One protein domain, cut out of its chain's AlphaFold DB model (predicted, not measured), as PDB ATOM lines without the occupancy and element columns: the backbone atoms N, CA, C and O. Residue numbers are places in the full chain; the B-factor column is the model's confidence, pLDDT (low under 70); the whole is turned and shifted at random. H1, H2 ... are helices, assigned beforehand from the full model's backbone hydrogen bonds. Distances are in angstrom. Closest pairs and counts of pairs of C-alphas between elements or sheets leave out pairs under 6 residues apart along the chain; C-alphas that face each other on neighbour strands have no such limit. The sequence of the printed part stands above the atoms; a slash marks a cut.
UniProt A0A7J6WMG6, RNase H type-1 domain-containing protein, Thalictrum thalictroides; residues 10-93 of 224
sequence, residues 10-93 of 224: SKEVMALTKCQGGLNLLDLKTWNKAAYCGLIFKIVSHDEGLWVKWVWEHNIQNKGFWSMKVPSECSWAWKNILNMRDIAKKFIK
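This is residues 10 to 93 of the 224 residues of the protein "RNase H type-1 domain-containing protein" of Thalictrum thalictroides (UniProt A0A7J6WMG6). One long helix, H2, forms a stem, with H3, H4 and H5 gathered round its later residues as a head and the small H1 set off beyond its first residues on a long link. The 84 printed residues hold five named helices, H1 to H5 in chain order, and no named strand: all helix. The whole is loose, radius of gyration of the C-alphas 16.2 A, and elongated, spanning 51 by 28 by 23 A.

H2, residues 28 to 44, runs 24.2 A from C-alpha 28 at (-21.511, 34.653, 14.846). H3 is residues 50 to 60, 14.4 A; H4 76 to 83, 10.5 A; H5 85 to 88, ending at (-12.430, 35.319, 0.310); H1 11 to 15.

H2, the hub, touches H3 with residues 42 to 43 alone, about perpendicular at 82 degrees; the closest C-alphas, Ile 43 and Val 52, are 5.5 A apart. With residues 36 to 40 alone it touches H4, about perpendicular at 78 degrees, closest C-alphas Tyr 36 and Ile 81, 5.9 A. With residues 37 to 41 alone it touches H5, closest C-alphas Cys 37 and Ala 88, 5.2 A. H1 touches no helix. Every O i to N i+4 pair is within hydrogen-bond range in H1, H2 and H4, and 6 of 7 in H3; H5 is too short for one.

The C-alphas farthest apart, Gly 21 and Asn 62, are 50.9 A apart. The printed part has no cut; the links H1 to H2 and H3 to H4 are long. Residues 10 to 19 and 21 to 26 are under pLDDT 70.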
ATOM      1  N   SER A  10     -21.684  25.982  26.780       56.91
ATOM      2  CA  SER A  10     -20.567  26.019  25.832       56.91
ATOM      3  C   SER A  10     -21.057  26.412  24.429       56.91
ATOM      4  O   SER A  10     -22.172  26.085  24.018       56.91
ATOM      5  N   LYS A  11     -20.222  27.142  23.675       58.47
ATOM      6  CA  LYS A  11     -20.566  27.659  22.333       58.47
ATOM      7  C   LYS A  11     -20.963  26.558  21.347       58.47
ATOM      8  O   LYS A  11     -21.785  26.799  20.472       58.47
ATOM      9  N   GLU A  12     -20.397  25.367  21.514       57.56
ATOM     10  CA  GLU A  12     -20.648  24.198  20.669       57.56
ATOM     11  C   GLU A  12     -22.067  23.655  20.859       57.56
ATOM     12  O   GLU A  12     -22.738  23.357  19.878       57.56
ATOM     13  N   VAL A  13     -22.574  23.631  22.097       57.97
ATOM     14  CA  VAL A  13     -23.938  23.168  22.402       57.97
ATOM     15  C   VAL A  13     -24.989  24.153  21.881       57.97
ATOM     16  O   VAL A  13     -26.041  23.746  21.396       57.97
ATOM     17  N   MET A  14     -24.704  25.460  21.905       58.09
ATOM     18  CA  MET A  14     -25.627  26.482  21.388       58.09
ATOM     19  C   MET A  14     -25.779  26.464  19.856       58.09
ATOM     20  O   MET A  14     -26.852  26.811  19.354       58.09
ATOM     21  N   ALA A  15     -24.734  26.049  19.133       57.75
ATOM     22  CA  ALA A  15     -24.708  25.987  17.671       57.75
ATOM     23  C   ALA A  15     -25.385  24.737  17.078       57.75
ATOM     24  O   ALA A  15     -25.620  24.684  15.870       57.75
ATOM     25  N   LEU A  16     -25.723  23.744  17.907       63.81
ATOM     26  CA  LEU A  16     -26.469  22.562  17.480       63.81
ATOM     27  C   LEU A  16     -27.900  22.925  17.057       63.81
ATOM     28  O   LEU A  16     -28.509  23.871  17.568       63.81
ATOM     29  N   THR A  17     -28.465  22.142  16.136       57.75
ATOM     30  CA  THR A  17     -29.874  22.288  15.738       57.75
ATOM     31  C   THR A  17     -30.806  22.009  16.924       57.75
ATOM     32  O   THR A  17     -30.446  21.278  17.850       57.75
ATOM     33  N   LYS A  18     -32.040  22.540  16.896       57.41
ATOM     34  CA  LYS A  18     -33.033  22.295  17.967       57.41
ATOM     35  C   LYS A  18     -33.263  20.801  18.235       57.41
ATOM     36  O   LYS A  18     -33.462  20.411  19.379       57.41
ATOM     37  N   CYS A  19     -33.175  19.966  17.195       66.25
ATOM     38  CA  CYS A  19     -33.336  18.512  17.292       66.25
ATOM     39  C   CYS A  19     -32.197  17.823  18.069       66.25
ATOM     40  O   CYS A  19     -32.384  16.727  18.578       66.25
ATOM     41  N   GLN A  20     -31.031  18.465  18.174       71.00
ATOM     42  CA  GLN A  20     -29.849  17.978  18.892       71.00
ATOM     43  C   GLN A  20     -29.704  18.619  20.287       71.00
ATOM     44  O   GLN A  20     -28.646  18.519  20.902       71.00
ATOM     45  N   GLY A  21     -30.741  19.303  20.789       59.75
ATOM     46  CA  GLY A  21     -30.720  19.974  22.096       59.75
ATOM     47  C   GLY A  21     -30.012  21.335  22.112       59.75
ATOM     48  O   GLY A  21     -29.773  21.879  23.188       59.75
ATOM     49  N   GLY A  22     -29.683  21.892  20.940       65.25
ATOM     50  CA  GLY A  22     -29.089  23.224  20.802       65.25
ATOM     51  C   GLY A  22     -30.096  24.337  20.518       65.25
ATOM     52  O   GLY A  22     -31.288  24.108  20.307       65.25
ATOM     53  N   LEU A  23     -29.609  25.577  20.484       63.28
ATOM     54  CA  LEU A  23     -30.431  26.770  20.241       63.28
ATOM     55  C   LEU A  23     -30.515  27.151  18.757       63.28
ATOM     56  O   LEU A  23     -31.185  28.127  18.418       63.28
ATOM     57  N   ASN A  24     -29.869  26.386  17.871       65.94
ATOM     58  CA  ASN A  24     -29.710  26.706  16.454       65.94
ATOM     59  C   ASN A  24     -29.087  28.100  16.239       65.94
ATOM     60  O   ASN A  24     -29.405  28.796  15.273       65.94
ATOM     61  N   LEU A  25     -28.243  28.539  17.182       63.16
ATOM     62  CA  LEU A  25     -27.560  29.822  17.106       63.16
ATOM     63  C   LEU A  25     -26.368  29.673  16.178       63.16
ATOM     64  O   LEU A  25     -25.352  29.070  16.508       63.16
ATOM     65  N   LEU A  26     -26.522  30.244  14.996       61.66
ATOM     66  CA  LEU A  26     -25.476  30.362  14.004       61.66
ATOM     67  C   LEU A  26     -24.206  30.962  14.627       61.66
ATOM     68  O   LEU A  26     -24.265  32.004  15.282       61.66
ATOM     69  N   ASP A  27     -23.055  30.315  14.422       75.75
ATOM     70  CA  ASP A  27     -21.777  30.827  14.920       75.75
ATOM     71  C   ASP A  27     -21.518  32.225  14.342       75.75
ATOM     72  O   ASP A  27     -21.187  32.388  13.164       75.75
ATOM     73  N   LEU A  28     -21.662  33.241  15.196       77.44
ATOM     74  CA  LEU A  28     -21.511  34.653  14.846       77.44
ATOM     75  C   LEU A  28     -20.149  34.943  14.210       77.44
ATOM     76  O   LEU A  28     -20.042  35.819  13.353       77.44
ATOM     77  N   LYS A  29     -19.097  34.204  14.591       80.06
ATOM     78  CA  LYS A  29     -17.776  34.364  13.974       80.06
ATOM     79  C   LYS A  29     -17.794  33.907  12.520       80.06
ATOM     80  O   LYS A  29     -17.270  34.612  11.658       80.06
ATOM     81  N   THR A  30     -18.393  32.754  12.250       80.00
ATOM     82  CA  THR A  30     -18.559  32.225  10.892       80.00
ATOM     83  C   THR A  30     -19.465  33.124  10.053       80.00
ATOM     84  O   THR A  30     -19.115  33.443   8.917       80.00
ATOM     85  N   TRP A  31     -20.554  33.638  10.625       84.00
ATOM     86  CA  TRP A  31     -21.437  34.585   9.937       84.00
ATOM     87  C   TRP A  31     -20.759  35.899   9.587       84.00
ATOM     88  O   TRP A  31     -20.879  36.359   8.456       84.00
ATOM     89  N   ASN A  32     -19.986  36.471  10.507       88.12
ATOM     90  CA  ASN A  32     -19.236  37.691  10.223       88.12
ATOM     91  C   ASN A  32     -18.219  37.476   9.097       88.12
ATOM     92  O   ASN A  32     -18.115  38.311   8.202       88.12
ATOM     93  N   LYS A  33     -17.508  36.338   9.084       87.50
ATOM     94  CA  LYS A  33     -16.610  35.986   7.970       87.50
ATOM     95  C   LYS A  33     -17.367  35.900   6.645       87.50
ATOM     96  O   LYS A  33     -16.914  36.479   5.661       87.50
ATOM     97  N   ALA A  34     -18.513  35.220   6.626       86.94
ATOM     98  CA  ALA A  34     -19.347  35.100   5.433       86.94
ATOM     99  C   ALA A  34     -19.859  36.469   4.954       86.94
ATOM    100  O   ALA A  34     -19.777  36.771   3.765       86.94
ATOM    101  N   ALA A  35     -20.298  37.332   5.875       89.75
ATOM    102  CA  ALA A  35     -20.744  38.688   5.568       89.75
ATOM    103  C   ALA A  35     -19.619  39.530   4.945       89.75
ATOM    104  O   ALA A  35     -19.833  40.166   3.914       89.75
ATOM    105  N   TYR A  36     -18.403  39.483   5.502       93.75
ATOM    106  CA  TYR A  36     -17.247  40.151   4.901       93.75
ATOM    107  C   TYR A  36     -16.897  39.584   3.525       93.75
ATOM    108  O   TYR A  36     -16.629  40.360   2.614       93.75
ATOM    109  N   CYS A  37     -16.949  38.264   3.337       91.62
ATOM    110  CA  CYS A  37     -16.745  37.658   2.019       91.62
ATOM    111  C   CYS A  37     -17.799  38.137   1.008       91.62
ATOM    112  O   CYS A  37     -17.451  38.439  -0.128       91.62
ATOM    113  N   GLY A  38     -19.059  38.285   1.428       91.00
ATOM    114  CA  GLY A  38     -20.123  38.855   0.599       91.00
ATOM    115  C   GLY A  38     -19.880  40.322   0.230       91.00
ATOM    116  O   GLY A  38     -20.100  40.711  -0.914       91.00
ATOM    117  N   LEU A  39     -19.374  41.136   1.161       94.12
ATOM    118  CA  LEU A  39     -18.972  42.518   0.870       94.12
ATOM    119  C   LEU A  39     -17.800  42.575  -0.113       94.12
ATOM    120  O   LEU A  39     -17.830  43.369  -1.049       94.12
ATOM    121  N   ILE A  40     -16.796  41.714   0.070       94.38
ATOM    122  CA  ILE A  40     -15.666  41.585  -0.857       94.38
ATOM    123  C   ILE A  40     -16.172  41.206  -2.246       94.38
ATOM    124  O   ILE A  40     -15.791  41.857  -3.211       94.38
ATOM    125  N   PHE A  41     -17.062  40.214  -2.340       91.44
ATOM    126  CA  PHE A  41     -17.667  39.799  -3.603       91.44
ATOM    127  C   PHE A  41     -18.335  40.979  -4.318       91.44
ATOM    128  O   PHE A  41     -18.021  41.240  -5.471       91.44
ATOM    129  N   LYS A  42     -19.155  41.776  -3.618       92.69
ATOM    130  CA  LYS A  42     -19.769  42.985  -4.199       92.69
ATOM    131  C   LYS A  42     -18.743  44.001  -4.703       92.69
ATOM    132  O   LYS A  42     -18.930  44.564  -5.778       92.69
ATOM    133  N   ILE A  43     -17.664  44.227  -3.949       92.56
ATOM    134  CA  ILE A  43     -16.584  45.137  -4.355       92.56
ATOM    135  C   ILE A  43     -15.942  44.653  -5.656       92.56
ATOM    136  O   ILE A  43     -15.830  45.432  -6.600       92.56
ATOM    137  N   VAL A  44     -15.528  43.384  -5.716       88.62
ATOM    138  CA  VAL A  44     -14.766  42.848  -6.857       88.62
ATOM    139  C   VAL A  44     -15.631  42.546  -8.075       88.62
ATOM    140  O   VAL A  44     -15.141  42.597  -9.197       88.62
ATOM    141  N   SER A  45     -16.923  42.290  -7.877       85.62
ATOM    142  CA  SER A  45     -17.910  42.209  -8.955       85.62
ATOM    143  C   SER A  45     -18.343  43.582  -9.469       85.62
ATOM    144  O   SER A  45     -19.166  43.632 -10.375       85.62
ATOM    145  N   HIS A  46     -17.810  44.679  -8.907       85.56
ATOM    146  CA  HIS A  46     -18.198  46.050  -9.243       85.56
ATOM    147  C   HIS A  46     -19.720  46.261  -9.207       85.56
ATOM    148  O   HIS A  46     -20.296  46.877 -10.103       85.56
ATOM    149  N   ASP A  47     -20.364  45.739  -8.159       89.44
ATOM    150  CA  ASP A  47     -21.805  45.884  -7.945       89.44
ATOM    151  C   ASP A  47     -22.216  47.367  -8.009       89.44
ATOM    152  O   ASP A  47     -21.508  48.244  -7.506       89.44
ATOM    153  N   GLU A  48     -23.365  47.673  -8.616       87.50
ATOM    154  CA  GLU A  48     -23.741  49.062  -8.934       87.50
ATOM    155  C   GLU A  48     -24.137  49.908  -7.711       87.50
ATOM    156  O   GLU A  48     -24.426  51.105  -7.833       87.50
ATOM    157  N   GLY A  49     -24.128  49.308  -6.519       92.38
ATOM    158  CA  GLY A  49     -24.418  49.981  -5.264       92.38
ATOM    159  C   GLY A  49     -23.495  51.173  -5.000       92.38
ATOM    160  O   GLY A  49     -22.275  51.099  -5.146       92.38
ATOM    161  N   LEU A  50     -24.078  52.276  -4.521       93.94
ATOM    162  CA  LEU A  50     -23.358  53.522  -4.234       93.94
ATOM    163  C   LEU A  50     -22.157  53.317  -3.302       93.94
ATOM    164  O   LEU A  50     -21.097  53.899  -3.511       93.94
ATOM    165  N   TRP A  51     -22.310  52.453  -2.297       94.12
ATOM    166  CA  TRP A  51     -21.227  52.113  -1.379       94.12
ATOM    167  C   TRP A  51     -20.028  51.478  -2.100       94.12
ATOM    168  O   TRP A  51     -18.891  51.817  -1.785       94.12
ATOM    169  N   VAL A  52     -20.260  50.612  -3.094       92.81
ATOM    170  CA  VAL A  52     -19.178  49.995  -3.878       92.81
ATOM    171  C   VAL A  52     -18.476  51.044  -4.735       92.81
ATOM    172  O   VAL A  52     -17.248  51.111  -4.707       92.81
ATOM    173  N   LYS A  53     -19.229  51.912  -5.422       91.81
ATOM    174  CA  LYS A  53     -18.660  53.029  -6.199       91.81
ATOM    175  C   LYS A  53     -17.798  53.941  -5.322       91.81
ATOM    176  O   LYS A  53     -16.637  54.182  -5.640       91.81
ATOM    177  N   TRP A  54     -18.316  54.331  -4.156       93.50
ATOM    178  CA  TRP A  54     -17.584  55.144  -3.186       93.50
ATOM    179  C   TRP A  54     -16.297  54.461  -2.705       93.50
ATOM    180  O   TRP A  54     -15.248  55.100  -2.657       93.50
ATOM    181  N   VAL A  55     -16.346  53.157  -2.396       93.19
ATOM    182  CA  VAL A  55     -15.163  52.370  -2.001       93.19
ATOM    183  C   VAL A  55     -14.103  52.378  -3.105       93.19
ATOM    184  O   VAL A  55     -12.921  52.571  -2.811       93.19
ATOM    185  N   TRP A  56     -14.500  52.195  -4.362       90.94
ATOM    186  CA  TRP A  56     -13.570  52.231  -5.489       90.94
ATOM    187  C   TRP A  56     -12.924  53.608  -5.669       90.94
ATOM    188  O   TRP A  56     -11.706  53.692  -5.836       90.94
ATOM    189  N   GLU A  57     -13.709  54.676  -5.555       90.94
ATOM    190  CA  GLU A  57     -13.240  56.057  -5.709       90.94
ATOM    191  C   GLU A  57     -12.348  56.525  -4.550       90.94
ATOM    192  O   GLU A  57     -11.331  57.174  -4.782       90.94
ATOM    193  N   HIS A  58     -12.694  56.185  -3.304       90.06
ATOM    194  CA  HIS A  58     -12.067  56.773  -2.114       90.06
ATOM    195  C   HIS A  58     -11.054  55.848  -1.447       90.06
ATOM    196  O   HIS A  58      -9.981  56.300  -1.049       90.06
ATOM    197  N   ASN A  59     -11.366  54.555  -1.329       90.69
ATOM    198  CA  ASN A  59     -10.500  53.613  -0.621       90.69
ATOM    199  C   ASN A  59      -9.492  52.945  -1.559       90.69
ATOM    200  O   ASN A  59      -8.337  52.745  -1.176       90.69
ATOM    201  N   ILE A  60      -9.928  52.564  -2.764       88.88
ATOM    202  CA  ILE A  60      -9.099  51.792  -3.696       88.88
ATOM    203  C   ILE A  60      -8.304  52.717  -4.630       88.88
ATOM    204  O   ILE A  60      -7.111  52.489  -4.806       88.88
ATOM    205  N   GLN A  61      -8.904  53.785  -5.176       83.38
ATOM    206  CA  GLN A  61      -8.215  54.813  -5.980       83.38
ATOM    207  C   GLN A  61      -7.336  54.227  -7.103       83.38
ATOM    208  O   GLN A  61      -6.146  54.527  -7.199       83.38
ATOM    209  N   ASN A  62      -7.898  53.340  -7.930       71.75
ATOM    210  CA  ASN A  62      -7.192  52.626  -9.010       71.75
ATOM    211  C   ASN A  62      -6.054  51.686  -8.565       71.75
ATOM    212  O   ASN A  62      -5.299  51.191  -9.403       71.75
ATOM    213  N   LYS A  63      -5.912  51.405  -7.267       77.88
ATOM    214  CA  LYS A  63      -5.008  50.358  -6.778       77.88
ATOM    215  C   LYS A  63      -5.649  48.985  -6.974       77.88
ATOM    216  O   LYS A  63      -6.865  48.847  -7.068       77.88
ATOM    217  N   GLY A  64      -4.827  47.942  -6.983       82.88
ATOM    218  CA  GLY A  64      -5.334  46.578  -6.944       82.88
ATOM    219  C   GLY A  64      -5.982  46.263  -5.601       82.88
ATOM    220  O   GLY A  64      -5.291  46.267  -4.581       82.88
ATOM    221  N   PHE A  65      -7.282  45.945  -5.586       89.75
ATOM    222  CA  PHE A  65      -7.980  45.561  -4.352       89.75
ATOM    223  C   PHE A  65      -7.287  44.393  -3.640       89.75
ATOM    224  O   PHE A  65      -7.207  44.378  -2.413       89.75
ATOM    225  N   TRP A  66      -6.736  43.432  -4.384       88.19
ATOM    226  CA  TRP A  66      -6.072  42.255  -3.821       88.19
ATOM    227  C   TRP A  66      -4.635  42.501  -3.358       88.19
ATOM    228  O   TRP A  66      -4.193  41.845  -2.420       88.19
ATOM    229  N   SER A  67      -3.930  43.460  -3.963       83.44
ATOM    230  CA  SER A  67      -2.514  43.738  -3.686       83.44
ATOM    231  C   SER A  67      -2.286  44.958  -2.788       83.44
ATOM    232  O   SER A  67      -1.186  45.158  -2.271       83.44
ATOM    233  N   MET A  68      -3.310  45.789  -2.552       88.50
ATOM    234  CA  MET A  68      -3.155  46.969  -1.703       88.50
ATOM    235  C   MET A  68      -2.806  46.583  -0.260       88.50
ATOM    236  O   MET A  68      -3.370  45.645   0.316       88.50
ATOM    237  N   LYS A  69      -1.889  47.333   0.352       89.25
ATOM    238  CA  LYS A  69      -1.593  47.200   1.782       89.25
ATOM    239  C   LYS A  69      -2.757  47.742   2.608       89.25
ATOM    240  O   LYS A  69      -3.458  48.654   2.174       89.25
ATOM    241  N   VAL A  70      -2.930  47.197   3.809       90.75
ATOM    242  CA  VAL A  70      -3.862  47.746   4.799       90.75
ATOM    243  C   VAL A  70      -3.342  49.122   5.235       90.75
ATOM    244  O   VAL A  70      -2.232  49.183   5.766       90.75
ATOM    245  N   PRO A  71      -4.085  50.219   5.002       88.75
ATOM    246  CA  PRO A  71      -3.662  51.545   5.442       88.75
ATOM    247  C   PRO A  71      -3.563  51.608   6.970       88.75
ATOM    248  O   PRO A  71      -4.365  50.981   7.667       88.75
ATOM    249  N   SER A  72      -2.600  52.376   7.489       85.50
ATOM    250  CA  SER A  72      -2.484  52.631   8.932       85.50
ATOM    251  C   SER A  72      -3.725  53.348   9.464       85.50
ATOM    252  O   SER A  72      -4.307  52.917  10.454       85.50
ATOM    253  N   GLU A  73      -4.170  54.368   8.729       87.75
ATOM    254  CA  GLU A  73      -5.374  55.148   9.000       87.75
ATOM    255  C   GLU A  73      -6.517  54.654   8.108       87.75
ATOM    256  O   GLU A  73      -6.619  55.006   6.931       87.75
ATOM    257  N   CYS A  74      -7.371  53.781   8.642       89.88
ATOM    258  CA  CYS A  74      -8.613  53.384   7.986       89.88
ATOM    259  C   CYS A  74      -9.676  52.953   9.000       89.88
ATOM    260  O   CYS A  74      -9.381  52.662  10.160       89.88
ATOM    261  N   SER A  75     -10.932  52.887   8.554       91.62
ATOM    262  CA  SER A  75     -12.012  52.410   9.413       91.62
ATOM    263  C   SER A  75     -11.792  50.946   9.805       91.62
ATOM    264  O   SER A  75     -11.309  50.126   9.019       91.62
ATOM    265  N   TRP A  76     -12.202  50.591  11.025       90.12
ATOM    266  CA  TRP A  76     -12.100  49.217  11.526       90.12
ATOM    267  C   TRP A  76     -12.804  48.209  10.602       90.12
ATOM    268  O   TRP A  76     -12.297  47.115  10.357       90.12
ATOM    269  N   ALA A  77     -13.946  48.595  10.026       90.12
ATOM    270  CA  ALA A  77     -14.663  47.776   9.056       90.12
ATOM    271  C   ALA A  77     -13.840  47.539   7.779       90.12
ATOM    272  O   ALA A  77     -13.726  46.398   7.335       90.12
ATOM    273  N   TRP A  78     -13.213  48.585   7.224       93.75
ATOM    274  CA  TRP A  78     -12.362  48.460   6.039       93.75
ATOM    275  C   TRP A  78     -11.131  47.594   6.303       93.75
ATOM    276  O   TRP A  78     -10.800  46.717   5.507       93.75
ATOM    277  N   LYS A  79     -10.506  47.764   7.472       93.88
ATOM    278  CA  LYS A  79      -9.392  46.923   7.917       93.88
ATOM    279  C   LYS A  79      -9.772  45.441   7.940       93.88
ATOM    280  O   LYS A  79      -9.018  44.609   7.442       93.88
ATOM    281  N   ASN A  80     -10.952  45.104   8.463       92.69
ATOM    282  CA  ASN A  80     -11.438  43.723   8.463       92.69
ATOM    283  C   ASN A  80     -11.749  43.199   7.060       92.69
ATOM    284  O   ASN A  80     -11.391  42.063   6.766       92.69
ATOM    285  N   ILE A  81     -12.341  44.015   6.182       95.12
ATOM    286  CA  ILE A  81     -12.552  43.646   4.773       95.12
ATOM    287  C   ILE A  81     -11.213  43.271   4.122       95.12
ATOM    288  O   ILE A  81     -11.091  42.194   3.542       95.12
ATOM    289  N   LEU A  82     -10.177  44.102   4.279       94.31
ATOM    290  CA  LEU A  82      -8.860  43.819   3.704       94.31
ATOM    291  C   LEU A  82      -8.181  42.588   4.327       94.31
ATOM    292  O   LEU A  82      -7.519  41.838   3.608       94.31
ATOM    293  N   ASN A  83      -8.360  42.343   5.627       93.38
ATOM    294  CA  ASN A  83      -7.813  41.163   6.309       93.38
ATOM    295  C   ASN A  83      -8.537  39.857   5.941       93.38
ATOM    296  O   ASN A  83      -7.978  38.777   6.108       93.38
ATOM    297  N   MET A  84      -9.775  39.928   5.448       93.81
ATOM    298  CA  MET A  84     -10.543  38.752   5.021       93.81
ATOM    299  C   MET A  84     -10.240  38.325   3.577       93.81
ATOM    300  O   MET A  84     -10.755  37.296   3.136       93.81
ATOM    301  N   ARG A  85      -9.391  39.060   2.841       92.00
ATOM    302  CA  ARG A  85      -9.069  38.781   1.429       92.00
ATOM    303  C   ARG A  85      -8.559  37.358   1.201       92.00
ATOM    304  O   ARG A  85      -9.058  36.694   0.300       92.00
ATOM    305  N   ASP A  86      -7.656  36.852   2.037       88.94
ATOM    306  CA  ASP A  86      -7.088  35.502   1.864       88.94
ATOM    307  C   ASP A  86      -8.120  34.388   2.053       88.94
ATOM    308  O   ASP A  86      -8.026  33.316   1.455       88.94
ATOM    309  N   ILE A  87      -9.132  34.638   2.886       89.69
ATOM    310  CA  ILE A  87     -10.262  33.726   3.054       89.69
ATOM    311  C   ILE A  87     -11.181  33.845   1.838       89.69
ATOM    312  O   ILE A  87     -11.518  32.830   1.238       89.69
ATOM    313  N   ALA A  88     -11.534  35.067   1.434       89.06
ATOM    314  CA  ALA A  88     -12.430  35.319   0.310       89.06
ATOM    315  C   ALA A  88     -11.888  34.779  -1.025       89.06
ATOM    316  O   ALA A  88     -12.656  34.198  -1.788       89.06
ATOM    317  N   LYS A  89     -10.572  34.875  -1.277       84.62
ATOM    318  CA  LYS A  89      -9.899  34.305  -2.465       84.62
ATOM    319  C   LYS A  89     -10.231  32.825  -2.686       84.62
ATOM    320  O   LYS A  89     -10.325  32.388  -3.823       84.62
ATOM    321  N   LYS A  90     -10.443  32.056  -1.612       83.88
ATOM    322  CA  LYS A  90     -10.756  30.618  -1.689       83.88
ATOM    323  C   LYS A  90     -12.173  30.333  -2.190       83.88
ATOM    324  O   LYS A  90     -12.444  29.221  -2.628       83.88
ATOM    325  N   PHE A  91     -13.069  31.313  -2.096       81.75
ATOM    326  CA  PHE A  91     -14.489  31.169  -2.426       81.75
ATOM    327  C   PHE A  91     -14.902  31.947  -3.679       81.75
ATOM    328  O   PHE A  91     -16.009  31.753  -4.174       81.75
ATOM    329  N   ILE A  92     -14.039  32.824  -4.196       80.81
ATOM    330  CA  ILE A  92     -14.327  33.662  -5.361       80.81
ATOM    331  C   ILE A  92     -13.594  33.097  -6.575       80.81
ATOM    332  O   ILE A  92     -12.368  33.032  -6.602       80.81
ATOM    333  N   LYS A  93     -14.359  32.728  -7.604       74.00
ATOM    334  CA  LYS A  93     -13.831  32.321  -8.907       74.00
ATOM    335  C   LYS A  93     -14.087  33.426  -9.923       74.00
ATOM    336  O   LYS A  93     -15.233  33.812 -10.136       74.00
TER     337      LYS A  93